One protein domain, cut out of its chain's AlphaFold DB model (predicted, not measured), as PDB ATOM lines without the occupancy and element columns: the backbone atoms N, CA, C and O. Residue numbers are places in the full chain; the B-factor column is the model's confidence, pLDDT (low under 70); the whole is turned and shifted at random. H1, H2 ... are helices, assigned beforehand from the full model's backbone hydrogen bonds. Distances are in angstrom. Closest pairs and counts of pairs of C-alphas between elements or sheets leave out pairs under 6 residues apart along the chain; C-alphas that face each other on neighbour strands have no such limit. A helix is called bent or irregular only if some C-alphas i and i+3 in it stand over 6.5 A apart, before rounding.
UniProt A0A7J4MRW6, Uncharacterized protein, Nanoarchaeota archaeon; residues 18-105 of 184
ATOM      1  N   THR A  18     175.713 197.918 177.904       90.94
ATOM      2  CA  THR A  18     176.434 197.813 179.180       90.94
ATOM      3  C   THR A  18     176.801 196.355 179.497       90.94
ATOM      4  O   THR A  18     176.327 195.418 178.852       90.94
ATOM      5  N   ARG A  19     177.664 196.116 180.499       88.44
ATOM      6  CA  ARG A  19     177.984 194.741 180.947       88.44
ATOM      7  C   ARG A  19     176.729 194.004 181.418       88.44
ATOM      8  O   ARG A  19     176.558 192.833 181.096       88.44
ATOM      9  N   GLU A  20     175.857 194.700 182.138       89.25
ATOM     10  CA  GLU A  20     174.598 194.150 182.640       89.25
ATOM     11  C   GLU A  20     173.659 193.774 181.493       89.25
ATOM     12  O   GLU A  20     173.104 192.673 181.499       89.25
ATOM     13  N   ASP A  21     173.568 194.618 180.461       90.75
ATOM     14  CA  ASP A  21     172.805 194.297 179.253       90.75
ATOM     15  C   ASP A  21     173.362 193.045 178.575       90.75
ATOM     16  O   ASP A  21     172.606 192.130 178.251       90.75
ATOM     17  N   ARG A  22     174.688 192.950 178.417       89.25
ATOM     18  CA  ARG A  22     175.331 191.772 177.811       89.25
ATOM     19  C   ARG A  22     175.017 190.490 178.580       89.25
ATOM     20  O   ARG A  22     174.669 189.495 177.953       89.25
ATOM     21  N   ILE A  23     175.060 190.518 179.913       92.62
ATOM     22  CA  ILE A  23     174.710 189.361 180.755       92.62
ATOM     23  C   ILE A  23     173.224 189.014 180.617       92.62
ATOM     24  O   ILE A  23     172.865 187.839 180.523       92.62
ATOM     25  N   LYS A  24     172.345 190.019 180.582       92.88
ATOM     26  CA  LYS A  24     170.906 189.814 180.385       92.88
ATOM     27  C   LYS A  24     170.629 189.130 179.046       92.88
ATOM     28  O   LYS A  24     169.939 188.112 179.023       92.88
ATOM     29  N   TYR A  25     171.196 189.642 177.955       90.88
ATOM     30  CA  TYR A  25     171.060 189.032 176.630       90.88
ATOM     31  C   TYR A  25     171.690 187.643 176.571       90.88
ATOM     32  O   TYR A  25     171.102 186.734 175.990       90.88
ATOM     33  N   ALA A  26     172.826 187.438 177.237       93.31
ATOM     34  CA  ALA A  26     173.452 186.129 177.321       93.31
ATOM     35  C   ALA A  26     172.542 185.089 177.977       93.31
ATOM     36  O   ALA A  26     172.399 183.989 177.453       93.31
ATOM     37  N   LYS A  27     171.872 185.430 179.082       92.94
ATOM     38  CA  LYS A  27     170.928 184.517 179.748       92.94
ATOM     39  C   LYS A  27     169.742 184.158 178.854       92.94
ATOM     40  O   LYS A  27     169.342 182.999 178.836       92.94
ATOM     41  N   ILE A  28     169.219 185.125 178.096       92.88
ATOM     42  CA  ILE A  28     168.153 184.881 177.114       92.88
ATOM     43  C   ILE A  28     168.652 183.912 176.035       92.88
ATOM     44  O   ILE A  28     168.013 182.899 175.780       92.88
ATOM     45  N   ASN A  29     169.823 184.180 175.456       92.69
ATOM     46  CA  ASN A  29     170.391 183.371 174.378       92.69
ATOM     47  C   ASN A  29     170.716 181.939 174.807       92.69
ATOM     48  O   ASN A  29     170.439 181.001 174.069       92.69
ATOM     49  N   LEU A  30     171.281 181.761 176.002       91.81
ATOM     50  CA  LEU A  30     171.613 180.441 176.548       91.81
ATOM     51  C   LEU A  30     170.366 179.642 176.966       91.81
ATOM     52  O   LEU A  30     170.458 178.430 177.141       91.81
ATOM     53  N   GLY A  31     169.224 180.312 177.153       89.06
ATOM     54  CA  GLY A  31     167.927 179.689 177.427       89.06
ATOM     55  C   GLY A  31     167.061 179.458 176.184       89.06
ATOM     56  O   GLY A  31     166.026 178.805 176.292       89.06
ATOM     57  N   ASP A  32     167.454 179.984 175.023       90.06
ATOM     58  CA  ASP A  32     166.731 179.816 173.764       90.06
ATOM     59  C   ASP A  32     167.089 178.458 173.147       90.06
ATOM     60  O   ASP A  32     168.182 178.274 172.606       90.06
ATOM     61  N   SER A  33     166.158 177.501 173.242       85.50
ATOM     62  CA  SER A  33     166.368 176.122 172.787       85.50
ATOM     63  C   SER A  33     166.774 176.049 171.316       85.50
ATOM     64  O   SER A  33     167.597 175.224 170.930       85.50
ATOM     65  N   TYR A  34     166.249 176.958 170.495       87.31
ATOM     66  CA  TYR A  34     166.532 176.982 169.071       87.31
ATOM     67  C   TYR A  34     167.994 177.366 168.796       87.31
ATOM     68  O   TYR A  34     168.685 176.719 168.002       87.31
ATOM     69  N   LEU A  35     168.502 178.398 169.485       89.19
ATOM     70  CA  LEU A  35     169.914 178.786 169.396       89.19
ATOM     71  C   LEU A  35     170.829 177.686 169.936       89.19
ATOM     72  O   LEU A  35     171.858 177.397 169.319       89.19
ATOM     73  N   THR A  36     170.464 177.064 171.060       87.69
ATOM     74  CA  THR A  36     171.276 176.002 171.662       87.69
ATOM     75  C   THR A  36     171.326 174.750 170.798       87.69
ATOM     76  O   THR A  36     172.402 174.169 170.670       87.69
ATOM     77  N   ASP A  37     170.228 174.357 170.151       84.81
ATOM     78  CA  ASP A  37     170.175 173.172 169.288       84.81
ATOM     79  C   ASP A  37     171.022 173.373 168.025       84.81
ATOM     80  O   ASP A  37     171.869 172.534 167.690       84.81
ATOM     81  N   LEU A  38     170.877 174.528 167.361       86.50
ATOM     82  CA  LEU A  38     171.699 174.873 166.198       86.50
ATOM     83  C   LEU A  38     173.186 174.947 166.548       86.50
ATOM     84  O   LEU A  38     174.011 174.380 165.826       86.50
ATOM     85  N   ALA A  39     173.531 175.616 167.649       89.25
ATOM     86  CA  ALA A  39     174.909 175.720 168.117       89.25
ATOM     87  C   ALA A  39     175.489 174.346 168.473       89.25
ATOM     88  O   ALA A  39     176.600 174.019 168.063       89.25
ATOM     89  N   THR A  40     174.724 173.508 169.174       86.38
ATOM     90  CA  THR A  40     175.132 172.142 169.531       86.38
ATOM     91  C   THR A  40     175.476 171.327 168.300       86.38
ATOM     92  O   THR A  40     176.508 170.658 168.268       86.38
ATOM     93  N   SER A  41     174.652 171.436 167.262       82.75
ATOM     94  CA  SER A  41     174.889 170.751 166.001       82.75
ATOM     95  C   SER A  41     176.230 171.162 165.366       82.75
ATOM     96  O   SER A  41     176.919 170.328 164.797       82.75
ATOM     97  N   GLN A  42     176.667 172.414 165.541       87.31
ATOM     98  CA  GLN A  42     177.975 172.886 165.072       87.31
ATOM     99  C   GLN A  42     179.152 172.339 165.901       87.31
ATOM    100  O   GLN A  42     180.255 172.189 165.375       87.31
ATOM    101  N   PHE A  43     178.953 172.091 167.198       86.06
ATOM    102  CA  PHE A  43     180.000 171.588 168.098       86.06
ATOM    103  C   PHE A  43     180.139 170.067 168.069       86.06
ATOM    104  O   PHE A  43     181.214 169.532 168.350       86.06
ATOM    105  N   ALA A  44     179.054 169.373 167.748       83.81
ATOM    106  CA  ALA A  44     178.998 167.929 167.706       83.81
ATOM    107  C   ALA A  44     179.786 167.375 166.515       83.81
ATOM    108  O   ALA A  44     179.527 167.680 165.351       83.81
ATOM    109  N   ARG A  45     180.754 166.513 166.815       76.88
ATOM    110  CA  ARG A  45     181.553 165.829 165.801       76.88
ATOM    111  C   ARG A  45     180.834 164.586 165.311       76.88
ATOM    112  O   ARG A  45     180.372 163.769 166.110       76.88
ATOM    113  N   LYS A  46     180.770 164.419 163.989       74.44
ATOM    114  CA  LYS A  46     180.143 163.246 163.371       74.44
ATOM    115  C   LYS A  46     180.859 161.953 163.772       74.44
ATOM    116  O   LYS A  46     180.197 160.931 163.922       74.44
ATOM    117  N   GLU A  47     182.172 161.998 164.000       76.75
ATOM    118  CA  GLU A  47     182.958 160.838 164.437       76.75
ATOM    119  C   GLU A  47     182.560 160.337 165.833       76.75
ATOM    120  O   GLU A  47     182.612 159.137 166.089       76.75
ATOM    121  N   ASP A  48     182.135 161.243 166.716       72.00
ATOM    122  CA  ASP A  48     181.844 160.932 168.120       72.00
ATOM    123  C   ASP A  48     180.373 160.537 168.347       72.00
ATOM    124  O   ASP A  48     180.065 159.779 169.268       72.00
ATOM    125  N   TYR A  49     179.460 161.047 167.514       70.94
ATOM    126  CA  TYR A  49     178.010 160.964 167.747       70.94
ATOM    127  C   TYR A  49     177.205 160.410 166.551       70.94
ATOM    128  O   TYR A  49     175.996 160.196 166.665       70.94
ATOM    129  N   GLY A  50     177.852 160.120 165.415       72.31
ATOM    130  CA  GLY A  50     177.263 159.398 164.281       72.31
ATOM    131  C   GLY A  50     175.965 160.013 163.741       72.31
ATOM    132  O   GLY A  50     175.848 161.230 163.596       72.31
ATOM    133  N   GLY A  51     174.975 159.161 163.450       68.75
ATOM    134  CA  GLY A  51     173.675 159.570 162.897       68.75
ATOM    135  C   GLY A  51     172.801 160.411 163.842       68.75
ATOM    136  O   GLY A  51     171.826 161.007 163.396       68.75
ATOM    137  N   LEU A  52     173.148 160.517 165.132       73.06
ATOM    138  CA  LEU A  52     172.427 161.395 166.063       73.06
ATOM    139  C   LEU A  52     172.665 162.872 165.745       73.06
ATOM    140  O   LEU A  52     171.763 163.694 165.891       73.06
ATOM    141  N   VAL A  53     173.865 163.202 165.257       73.81
ATOM    142  CA  VAL A  53     174.168 164.563 164.809       73.81
ATOM    143  C   VAL A  53     173.311 164.916 163.593       73.81
ATOM    144  O   VAL A  53     172.769 166.013 163.526       73.81
ATOM    145  N   GLU A  54     173.122 163.956 162.681       69.81
ATOM    146  CA  GLU A  54     172.251 164.084 161.505       69.81
ATOM    147  C   GLU A  54     170.789 164.331 161.886       69.81
ATOM    148  O   GLU A  54     170.201 165.300 161.408       69.81
ATOM    149  N   GLY A  55     170.242 163.571 162.837       69.62
ATOM    150  CA  GLY A  55     168.885 163.809 163.344       69.62
ATOM    151  C   GLY A  55     168.708 165.169 164.036       69.62
ATOM    152  O   GLY A  55     167.678 165.822 163.869       69.62
ATOM    153  N   MET A  56     169.719 165.648 164.771       70.38
ATOM    154  CA  MET A  56     169.691 166.998 165.349       70.38
ATOM    155  C   MET A  56     169.749 168.092 164.287       70.38
ATOM    156  O   MET A  56     169.052 169.100 164.412       70.38
ATOM    157  N   TYR A  57     170.559 167.900 163.242       66.50
ATOM    158  CA  TYR A  57     170.618 168.833 162.122       66.50
ATOM    159  C   TYR A  57     169.256 168.988 161.458       66.50
ATOM    160  O   TYR A  57     168.848 170.113 161.180       66.50
ATOM    161  N   GLU A  58     168.562 167.880 161.218       69.25
ATOM    162  CA  GLU A  58     167.231 167.900 160.619       69.25
ATOM    163  C   GLU A  58     166.227 168.574 161.558       69.25
ATOM    164  O   GLU A  58     165.549 169.517 161.153       69.25
ATOM    165  N   SER A  59     166.195 168.180 162.834       66.88
ATOM    166  CA  SER A  59     165.287 168.763 163.830       66.88
ATOM    167  C   SER A  59     165.432 170.285 163.942       66.88
ATOM    168  O   SER A  59     164.438 171.004 163.865       66.88
ATOM    169  N   ALA A  60     166.660 170.806 164.028       67.25
ATOM    170  CA  ALA A  60     166.895 172.244 164.161       67.25
ATOM    171  C   ALA A  60     166.453 173.052 162.921       67.25
ATOM    172  O   ALA A  60     166.071 174.216 163.039       67.25
ATOM    173  N   VAL A  61     166.472 172.445 161.728       65.25
ATOM    174  CA  VAL A  61     165.981 173.072 160.487       65.25
ATOM    175  C   VAL A  61     164.453 173.080 160.421       65.25
ATOM    176  O   VAL A  61     163.877 174.031 159.895       65.25
ATOM    177  N   TYR A  62     163.792 172.044 160.943       66.75
ATOM    178  CA  TYR A  62     162.328 171.944 160.935       66.75
ATOM    179  C   TYR A  62     161.653 172.676 162.101       66.75
ATOM    180  O   TYR A  62     160.449 172.935 162.051       66.75
ATOM    181  N   GLN A  63     162.404 173.031 163.141       72.69
ATOM    182  CA  GLN A  63     161.902 173.888 164.204       72.69
ATOM    183  C   GLN A  63     161.724 175.331 163.707       72.69
ATOM    184  O   GLN A  63     162.526 175.866 162.942       72.69
ATOM    185  N   THR A  64     160.655 175.981 164.161       78.06
ATOM    186  CA  THR A  64     160.451 177.415 163.919       78.06
ATOM    187  C   THR A  64     161.274 178.211 164.935       78.06
ATOM    188  O   THR A  64     161.181 177.904 166.126       78.06
ATOM    189  N   PRO A  65     162.060 179.225 164.517       83.44
ATOM    190  CA  PRO A  65     162.817 180.034 165.461       83.44
ATOM    191  C   PRO A  65     161.875 180.795 166.395       83.44
ATOM    192  O   PRO A  65     160.876 181.371 165.958       83.44
ATOM    193  N   GLY A  66     162.220 180.830 167.683       82.94
ATOM    194  CA  GLY A  66     161.579 181.731 168.638       82.94
ATOM    195  C   GLY A  66     161.849 183.200 168.297       82.94
ATOM    196  O   GLY A  66     162.722 183.513 167.489       82.94
ATOM    197  N   GLU A  67     161.124 184.119 168.937       85.25
ATOM    198  CA  GLU A  67     161.244 185.561 168.672       85.25
ATOM    199  C   GLU A  67     162.689 186.066 168.817       85.25
ATOM    200  O   GLU A  67     163.196 186.774 167.950       85.25
ATOM    201  N   ASN A  68     163.390 185.648 169.872       86.94
ATOM    202  CA  ASN A  68     164.768 186.065 170.109       86.94
ATOM    203  C   ASN A  68     165.745 185.497 169.062       86.94
ATOM    204  O   ASN A  68     166.495 186.262 168.450       86.94
ATOM    205  N   ALA A  69     165.705 184.185 168.803       86.12
ATOM    206  CA  ALA A  69     166.467 183.564 167.720       86.12
ATOM    207  C   ALA A  69     166.172 184.214 166.358       86.12
ATOM    208  O   ALA A  69     167.088 184.455 165.572       86.12
ATOM    209  N   TYR A  70     164.915 184.560 166.079       87.00
ATOM    210  CA  TYR A  70     164.549 185.257 164.852       87.00
ATOM    211  C   TYR A  70     165.252 186.615 164.746       87.00
ATOM    212  O   TYR A  70     165.905 186.885 163.739       87.00
ATOM    213  N   GLN A  71     165.183 187.440 165.794       89.06
ATOM    214  CA  GLN A  71     165.786 188.778 165.815       89.06
ATOM    215  C   GLN A  71     167.317 188.745 165.726       89.06
ATOM    216  O   GLN A  71     167.912 189.547 165.009       89.06
ATOM    217  N   GLN A  72     167.971 187.825 166.441       85.88
ATOM    218  CA  GLN A  72     169.437 187.797 166.532       85.88
ATOM    219  C   GLN A  72     170.115 186.995 165.418       85.88
ATOM    220  O   GLN A  72     171.269 187.272 165.084       85.88
ATOM    221  N   LEU A  73     169.428 186.003 164.845       86.25
ATOM    222  CA  LEU A  73     170.014 185.081 163.874       86.25
ATOM    223  C   LEU A  73     169.403 185.232 162.477       86.25
ATOM    224  O   LEU A  73     170.141 185.449 161.518       86.25
ATOM    225  N   PHE A  74     168.076 185.147 162.347       84.12
ATOM    226  CA  PHE A  74     167.417 185.067 161.034       84.12
ATOM    227  C   PHE A  74     167.227 186.410 160.355       84.12
ATOM    228  O   PHE A  74     167.558 186.541 159.180       84.12
ATOM    229  N   LEU A  75     166.689 187.401 161.063       86.31
ATOM    230  CA  LEU A  75     166.415 188.717 160.495       86.31
ATOM    231  C   LEU A  75     167.684 189.340 159.879       86.31
ATOM    232  O   LEU A  75     167.617 189.769 158.726       86.31
ATOM    233  N   PRO A  76     168.862 189.304 160.540       85.44
ATOM    234  CA  PRO A  76     170.094 189.788 159.929       85.44
ATOM    235  C   PRO A  76     170.505 189.004 158.678       85.44
ATOM    236  O   PRO A  76     171.032 189.600 157.744       85.44
ATOM    237  N   GLU A  77     170.307 187.686 158.632       81.06
ATOM    238  CA  GLU A  77     170.616 186.883 157.438       81.06
ATOM    239  C   GLU A  77     169.669 187.210 156.281       81.06
ATOM    240  O   GLU A  77     170.128 187.476 155.175       81.06
ATOM    241  N   LEU A  78     168.364 187.315 156.545       80.62
ATOM    242  CA  LEU A  78     167.359 187.690 155.545       80.62
ATOM    243  C   LEU A  78     167.636 189.066 154.932       80.62
ATOM    244  O   LEU A  78     167.517 189.236 153.718       80.62
ATOM    245  N   MET A  79     168.029 190.034 155.763       84.19
ATOM    246  CA  MET A  79     168.368 191.386 155.316       84.19
ATOM    247  C   MET A  79     169.665 191.434 154.495       84.19
ATOM    248  O   MET A  79     169.783 192.275 153.610       84.19
ATOM    249  N   ASN A  80     170.627 190.545 154.770       79.69
ATOM    250  CA  ASN A  80     171.933 190.538 154.103       79.69
ATOM    251  C   ASN A  80     171.986 189.648 152.848       79.69
ATOM    252  O   ASN A  80     172.722 189.971 151.919       79.69
ATOM    253  N   GLU A  81     171.241 188.540 152.797       66.19
ATOM    254  CA  GLU A  81     171.291 187.542 151.709       66.19
ATOM    255  C   GLU A  81     170.119 187.652 150.714       66.19
ATOM    256  O   GLU A  81     169.889 186.751 149.910       66.19
ATOM    257  N   GLY A  82     169.352 188.748 150.740       63.47
ATOM    258  CA  GLY A  82     168.275 188.974 149.768       63.47
ATOM    259  C   GLY A  82     167.143 187.936 149.832       63.47
ATOM    260  O   GLY A  82     166.460 187.717 148.834       63.47
ATOM    261  N   GLY A  83     166.946 187.300 150.992       62.88
ATOM    262  CA  GLY A  83     165.849 186.364 151.256       62.88
ATOM    263  C   GLY A  83     166.205 184.872 151.251       62.88
ATOM    264  O   GLY A  83     165.340 184.070 151.600       62.88
ATOM    265  N   SER A  84     167.438 184.467 150.913       70.38
ATOM    266  CA  SER A  84     167.873 183.071 151.096       70.38
ATOM    267  C   SER A  84     168.511 182.863 152.467       70.38
ATOM    268  O   SER A  84     169.309 183.681 152.897       70.38
ATOM    269  N   ILE A  85     168.191 181.759 153.141       71.94
ATOM    270  CA  ILE A  85     168.768 181.415 154.444       71.94
ATOM    271  C   ILE A  85     169.814 180.309 154.263       71.94
ATOM    272  O   ILE A  85     169.468 179.165 153.956       71.94
ATOM    273  N   ASN A  86     171.094 180.618 154.496       78.69
ATOM    274  CA  ASN A  86     172.169 179.625 154.484       78.69
ATOM    275  C   ASN A  86     172.316 178.894 155.832       78.69
ATOM    276  O   ASN A  86     172.819 179.436 156.816       78.69
ATOM    277  N   GLN A  87     171.959 177.608 155.859       75.75
ATOM    278  CA  GLN A  87     171.961 176.789 157.077       75.75
ATOM    279  C   GLN A  87     173.344 176.605 157.726       75.75
ATOM    280  O   GLN A  87     173.444 176.606 158.952       75.75
ATOM    281  N   ALA A  88     174.418 176.445 156.948       81.25
ATOM    282  CA  ALA A  88     175.762 176.276 157.512       81.25
ATOM    283  C   ALA A  88     176.215 177.555 158.232       81.25
ATOM    284  O   ALA A  88     176.763 177.511 159.335       81.25
ATOM    285  N   ARG A  89     175.899 178.705 157.635       83.62
ATOM    286  CA  ARG A  89     176.150 180.020 158.220       83.62
ATOM    287  C   ARG A  89     175.302 180.257 159.471       83.62
ATOM    288  O   ARG A  89     175.832 180.763 160.458       83.62
ATOM    289  N   LEU A  90     174.034 179.835 159.472       85.38
ATOM    290  CA  LEU A  90     173.178 179.891 160.662       85.38
ATOM    291  C   LEU A  90     173.768 179.100 161.833       85.38
ATOM    292  O   LEU A  90     173.850 179.632 162.936       85.38
ATOM    293  N   LYS A  91     174.228 177.864 161.601       86.31
ATOM    294  CA  LYS A  91     174.868 177.032 162.639       86.31
ATOM    295  C   LYS A  91     176.107 177.709 163.215       86.31
ATOM    296  O   LYS A  91     176.260 177.802 164.431       86.31
ATOM    297  N   GLN A  92     176.962 178.244 162.346       88.94
ATOM    298  CA  GLN A  92     178.160 178.967 162.762       88.94
ATOM    299  C   GLN A  92     177.822 180.219 163.583       88.94
ATOM    300  O   GLN A  92     178.449 180.465 164.614       88.94
ATOM    301  N   LYS A  93     176.825 181.001 163.164       90.75
ATOM    302  CA  LYS A  93     176.395 182.192 163.901       90.75
ATOM    303  C   LYS A  93     175.729 181.855 165.229       90.75
ATOM    304  O   LYS A  93     176.050 182.489 166.227       90.75
ATOM    305  N   ALA A  94     174.867 180.842 165.273       91.19
ATOM    306  CA  ALA A  94     174.289 180.352 166.521       91.19
ATOM    307  C   ALA A  94     175.395 179.922 167.499       91.19
ATOM    308  O   ALA A  94     175.400 180.345 168.653       91.19
ATOM    309  N   ALA A  95     176.399 179.180 167.018       92.62
ATOM    310  CA  ALA A  95     177.567 178.804 167.808       92.62
ATOM    311  C   ALA A  95     178.337 180.020 168.353       92.62
ATOM    312  O   ALA A  95     178.709 180.025 169.524       92.62
ATOM    313  N   GLN A  96     178.532 181.066 167.546       93.69
ATOM    314  CA  GLN A  96     179.167 182.317 167.983       93.69
ATOM    315  C   GLN A  96     178.331 183.065 169.033       93.69
ATOM    316  O   GLN A  96     178.881 183.570 170.015       93.69
ATOM    317  N   ILE A  97     177.007 183.118 168.861       93.81
ATOM    318  CA  ILE A  97     176.083 183.735 169.822       93.81
ATOM    319  C   ILE A  97     176.153 182.993 171.160       93.81
ATOM    320  O   ILE A  97     176.334 183.628 172.196       93.81
ATOM    321  N   ILE A  98     176.087 181.659 171.156       94.94
ATOM    322  CA  ILE A  98     176.185 180.848 172.377       94.94
ATOM    323  C   ILE A  98     177.569 180.979 173.025       94.94
ATOM    324  O   ILE A  98     177.657 181.179 174.236       94.94
ATOM    325  N   GLN A  99     178.649 180.945 172.238       94.25
ATOM    326  CA  GLN A  99     180.016 181.121 172.739       94.25
ATOM    327  C   GLN A  99     180.211 182.469 173.437       94.25
ATOM    328  O   GLN A  99     180.699 182.516 174.565       94.25
ATOM    329  N   SER A 100     179.821 183.559 172.777       94.44
ATOM    330  CA  SER A 100     179.938 184.914 173.330       94.44
ATOM    331  C   SER A 100     179.028 185.123 174.540       94.44
ATOM    332  O   SER A 100     179.454 185.708 175.535       94.44
ATOM    333  N   SER A 101     177.809 184.579 174.495       95.38
ATOM    334  CA  SER A 101     176.868 184.624 175.614       95.38
ATOM    335  C   SER A 101     177.453 183.925 176.841       95.38
ATOM    336  O   SER A 101     177.521 184.527 177.910       95.38
ATOM    337  N   PHE A 102     177.969 182.703 176.690       95.56
ATOM    338  CA  PHE A 102     178.593 181.983 177.800       95.56
ATOM    339  C   PHE A 102     179.847 182.695 178.326       95.56
ATOM    340  O   PHE A 102     180.001 182.842 179.536       95.56
ATOM    341  N   ALA A 103     180.708 183.201 177.438       94.88
ATOM    342  CA  ALA A 103     181.914 183.935 177.827       94.88
ATOM    343  C   ALA A 103     181.606 185.212 178.634       94.88
ATOM    344  O   ALA A 103     182.403 185.641 179.464       94.88
ATOM    345  N   SER A 104     180.435 185.813 178.423       94.81
ATOM    346  CA  SER A 104     180.032 187.010 179.158       94.81
ATOM    347  C   SER A 104     179.566 186.736 180.590       94.81
ATOM    348  O   SER A 104     179.475 187.687 181.371       94.81
ATOM    349  N   LEU A 105     179.268 185.479 180.945       95.06
ATOM    350  CA  LEU A 105     178.733 185.126 182.257       95.06
ATOM    351  C   LEU A 105     179.774 185.297 183.369       95.06
ATOM    352  O   LEU A 105     180.967 185.059 183.150       95.06
TER     353      LEU A 105
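What this domain is: This is residues 18 to 105 of the 184 residues of an uncharacterized protein of Nanoarchaeota archaeon (UniProt A0A7J4MRW6). Two helices, H2 and H6, cross nearly at right angles to form the core of a flat, crossed assembly of helices. H1 crosses the last part of H6 and reaches out to one end of the longest axis, H4 packs on H2 and reaches toward the other end, where the short H3 lies, and H5 packs on H6 nearer to its beginning. The printed part has 88 residues with six named helices, H1 to H6 in order along the chain, and no named strand; the class is all helix. The whole is compact, with a radius of gyration of the C-alphas of 13.3 A and spans of 41 by 32 by 17 A.

How they stand to each other: H1, residues 19 to 31, and H2, residues 33 to 43, only just touch, with 3 pairs of C-alphas within 8 A, and only at the corner by their link; the closest C-alphas are those of Leu 30 and Thr 36, 6.6 A apart. H2 and H6, residues 87 to 104, touch about perpendicular at 78 degrees, H6 with residues 90 to 98 alone; the closest C-alphas, of Ala 39 and Ala 95, are 4.1 A apart. H6 touches H1 with residues 97 to 104 alone, at a steep tilt of 50 degrees, opposite ways; Ala 26 and Ser 101 have the closest C-alphas, 4.1 A apart. H4, residues 51 to 62, touches H2 at a steep tilt of 39 degrees, opposite ways, with the C-alphas of Leu 38 and Ala 60 closest at 5.8 A. H3, residues 46 to 49, touches no helix. H5, residues 67 to 80, touches H6 with residues 73 to 74 alone, at a steep tilt of 51 degrees, opposite ways; the closest C-alphas, of Leu 73 and Leu 90, are 6.9 A apart. H1 and H4 are apart. Every O i to N i+4 pair is within hydrogen-bond range in H1, H2, H4 and H6, against 7 of 10 in H5; H3 is too short for such a pair.

Where its parts are: H1 begins at C-alpha 19 (177.984, 194.741, 180.947) and is 18.4 A long from first to last C-alpha. H2 measures 15.1 A, H3 5.4 A and H4 16.9 A. H5 measures 18.7 A and is only just irregular, its C-alphas 72 and 75 being 6.8 A apart. H6, the longest helix by residues, measures 25.6 A and ends at C-alpha 104 (180.032, 187.010, 179.158).

The domain as a whole: The two C-alphas farthest apart, those of Thr 18 and Gly 51, are 41.7 A from each other. The printed part has no cut and no long link. Mean pLDDT of the printed part is 83.1; it is under 70 at residue 51, residues 54 to 55, residues 57 to 62 and residues 81 to 83.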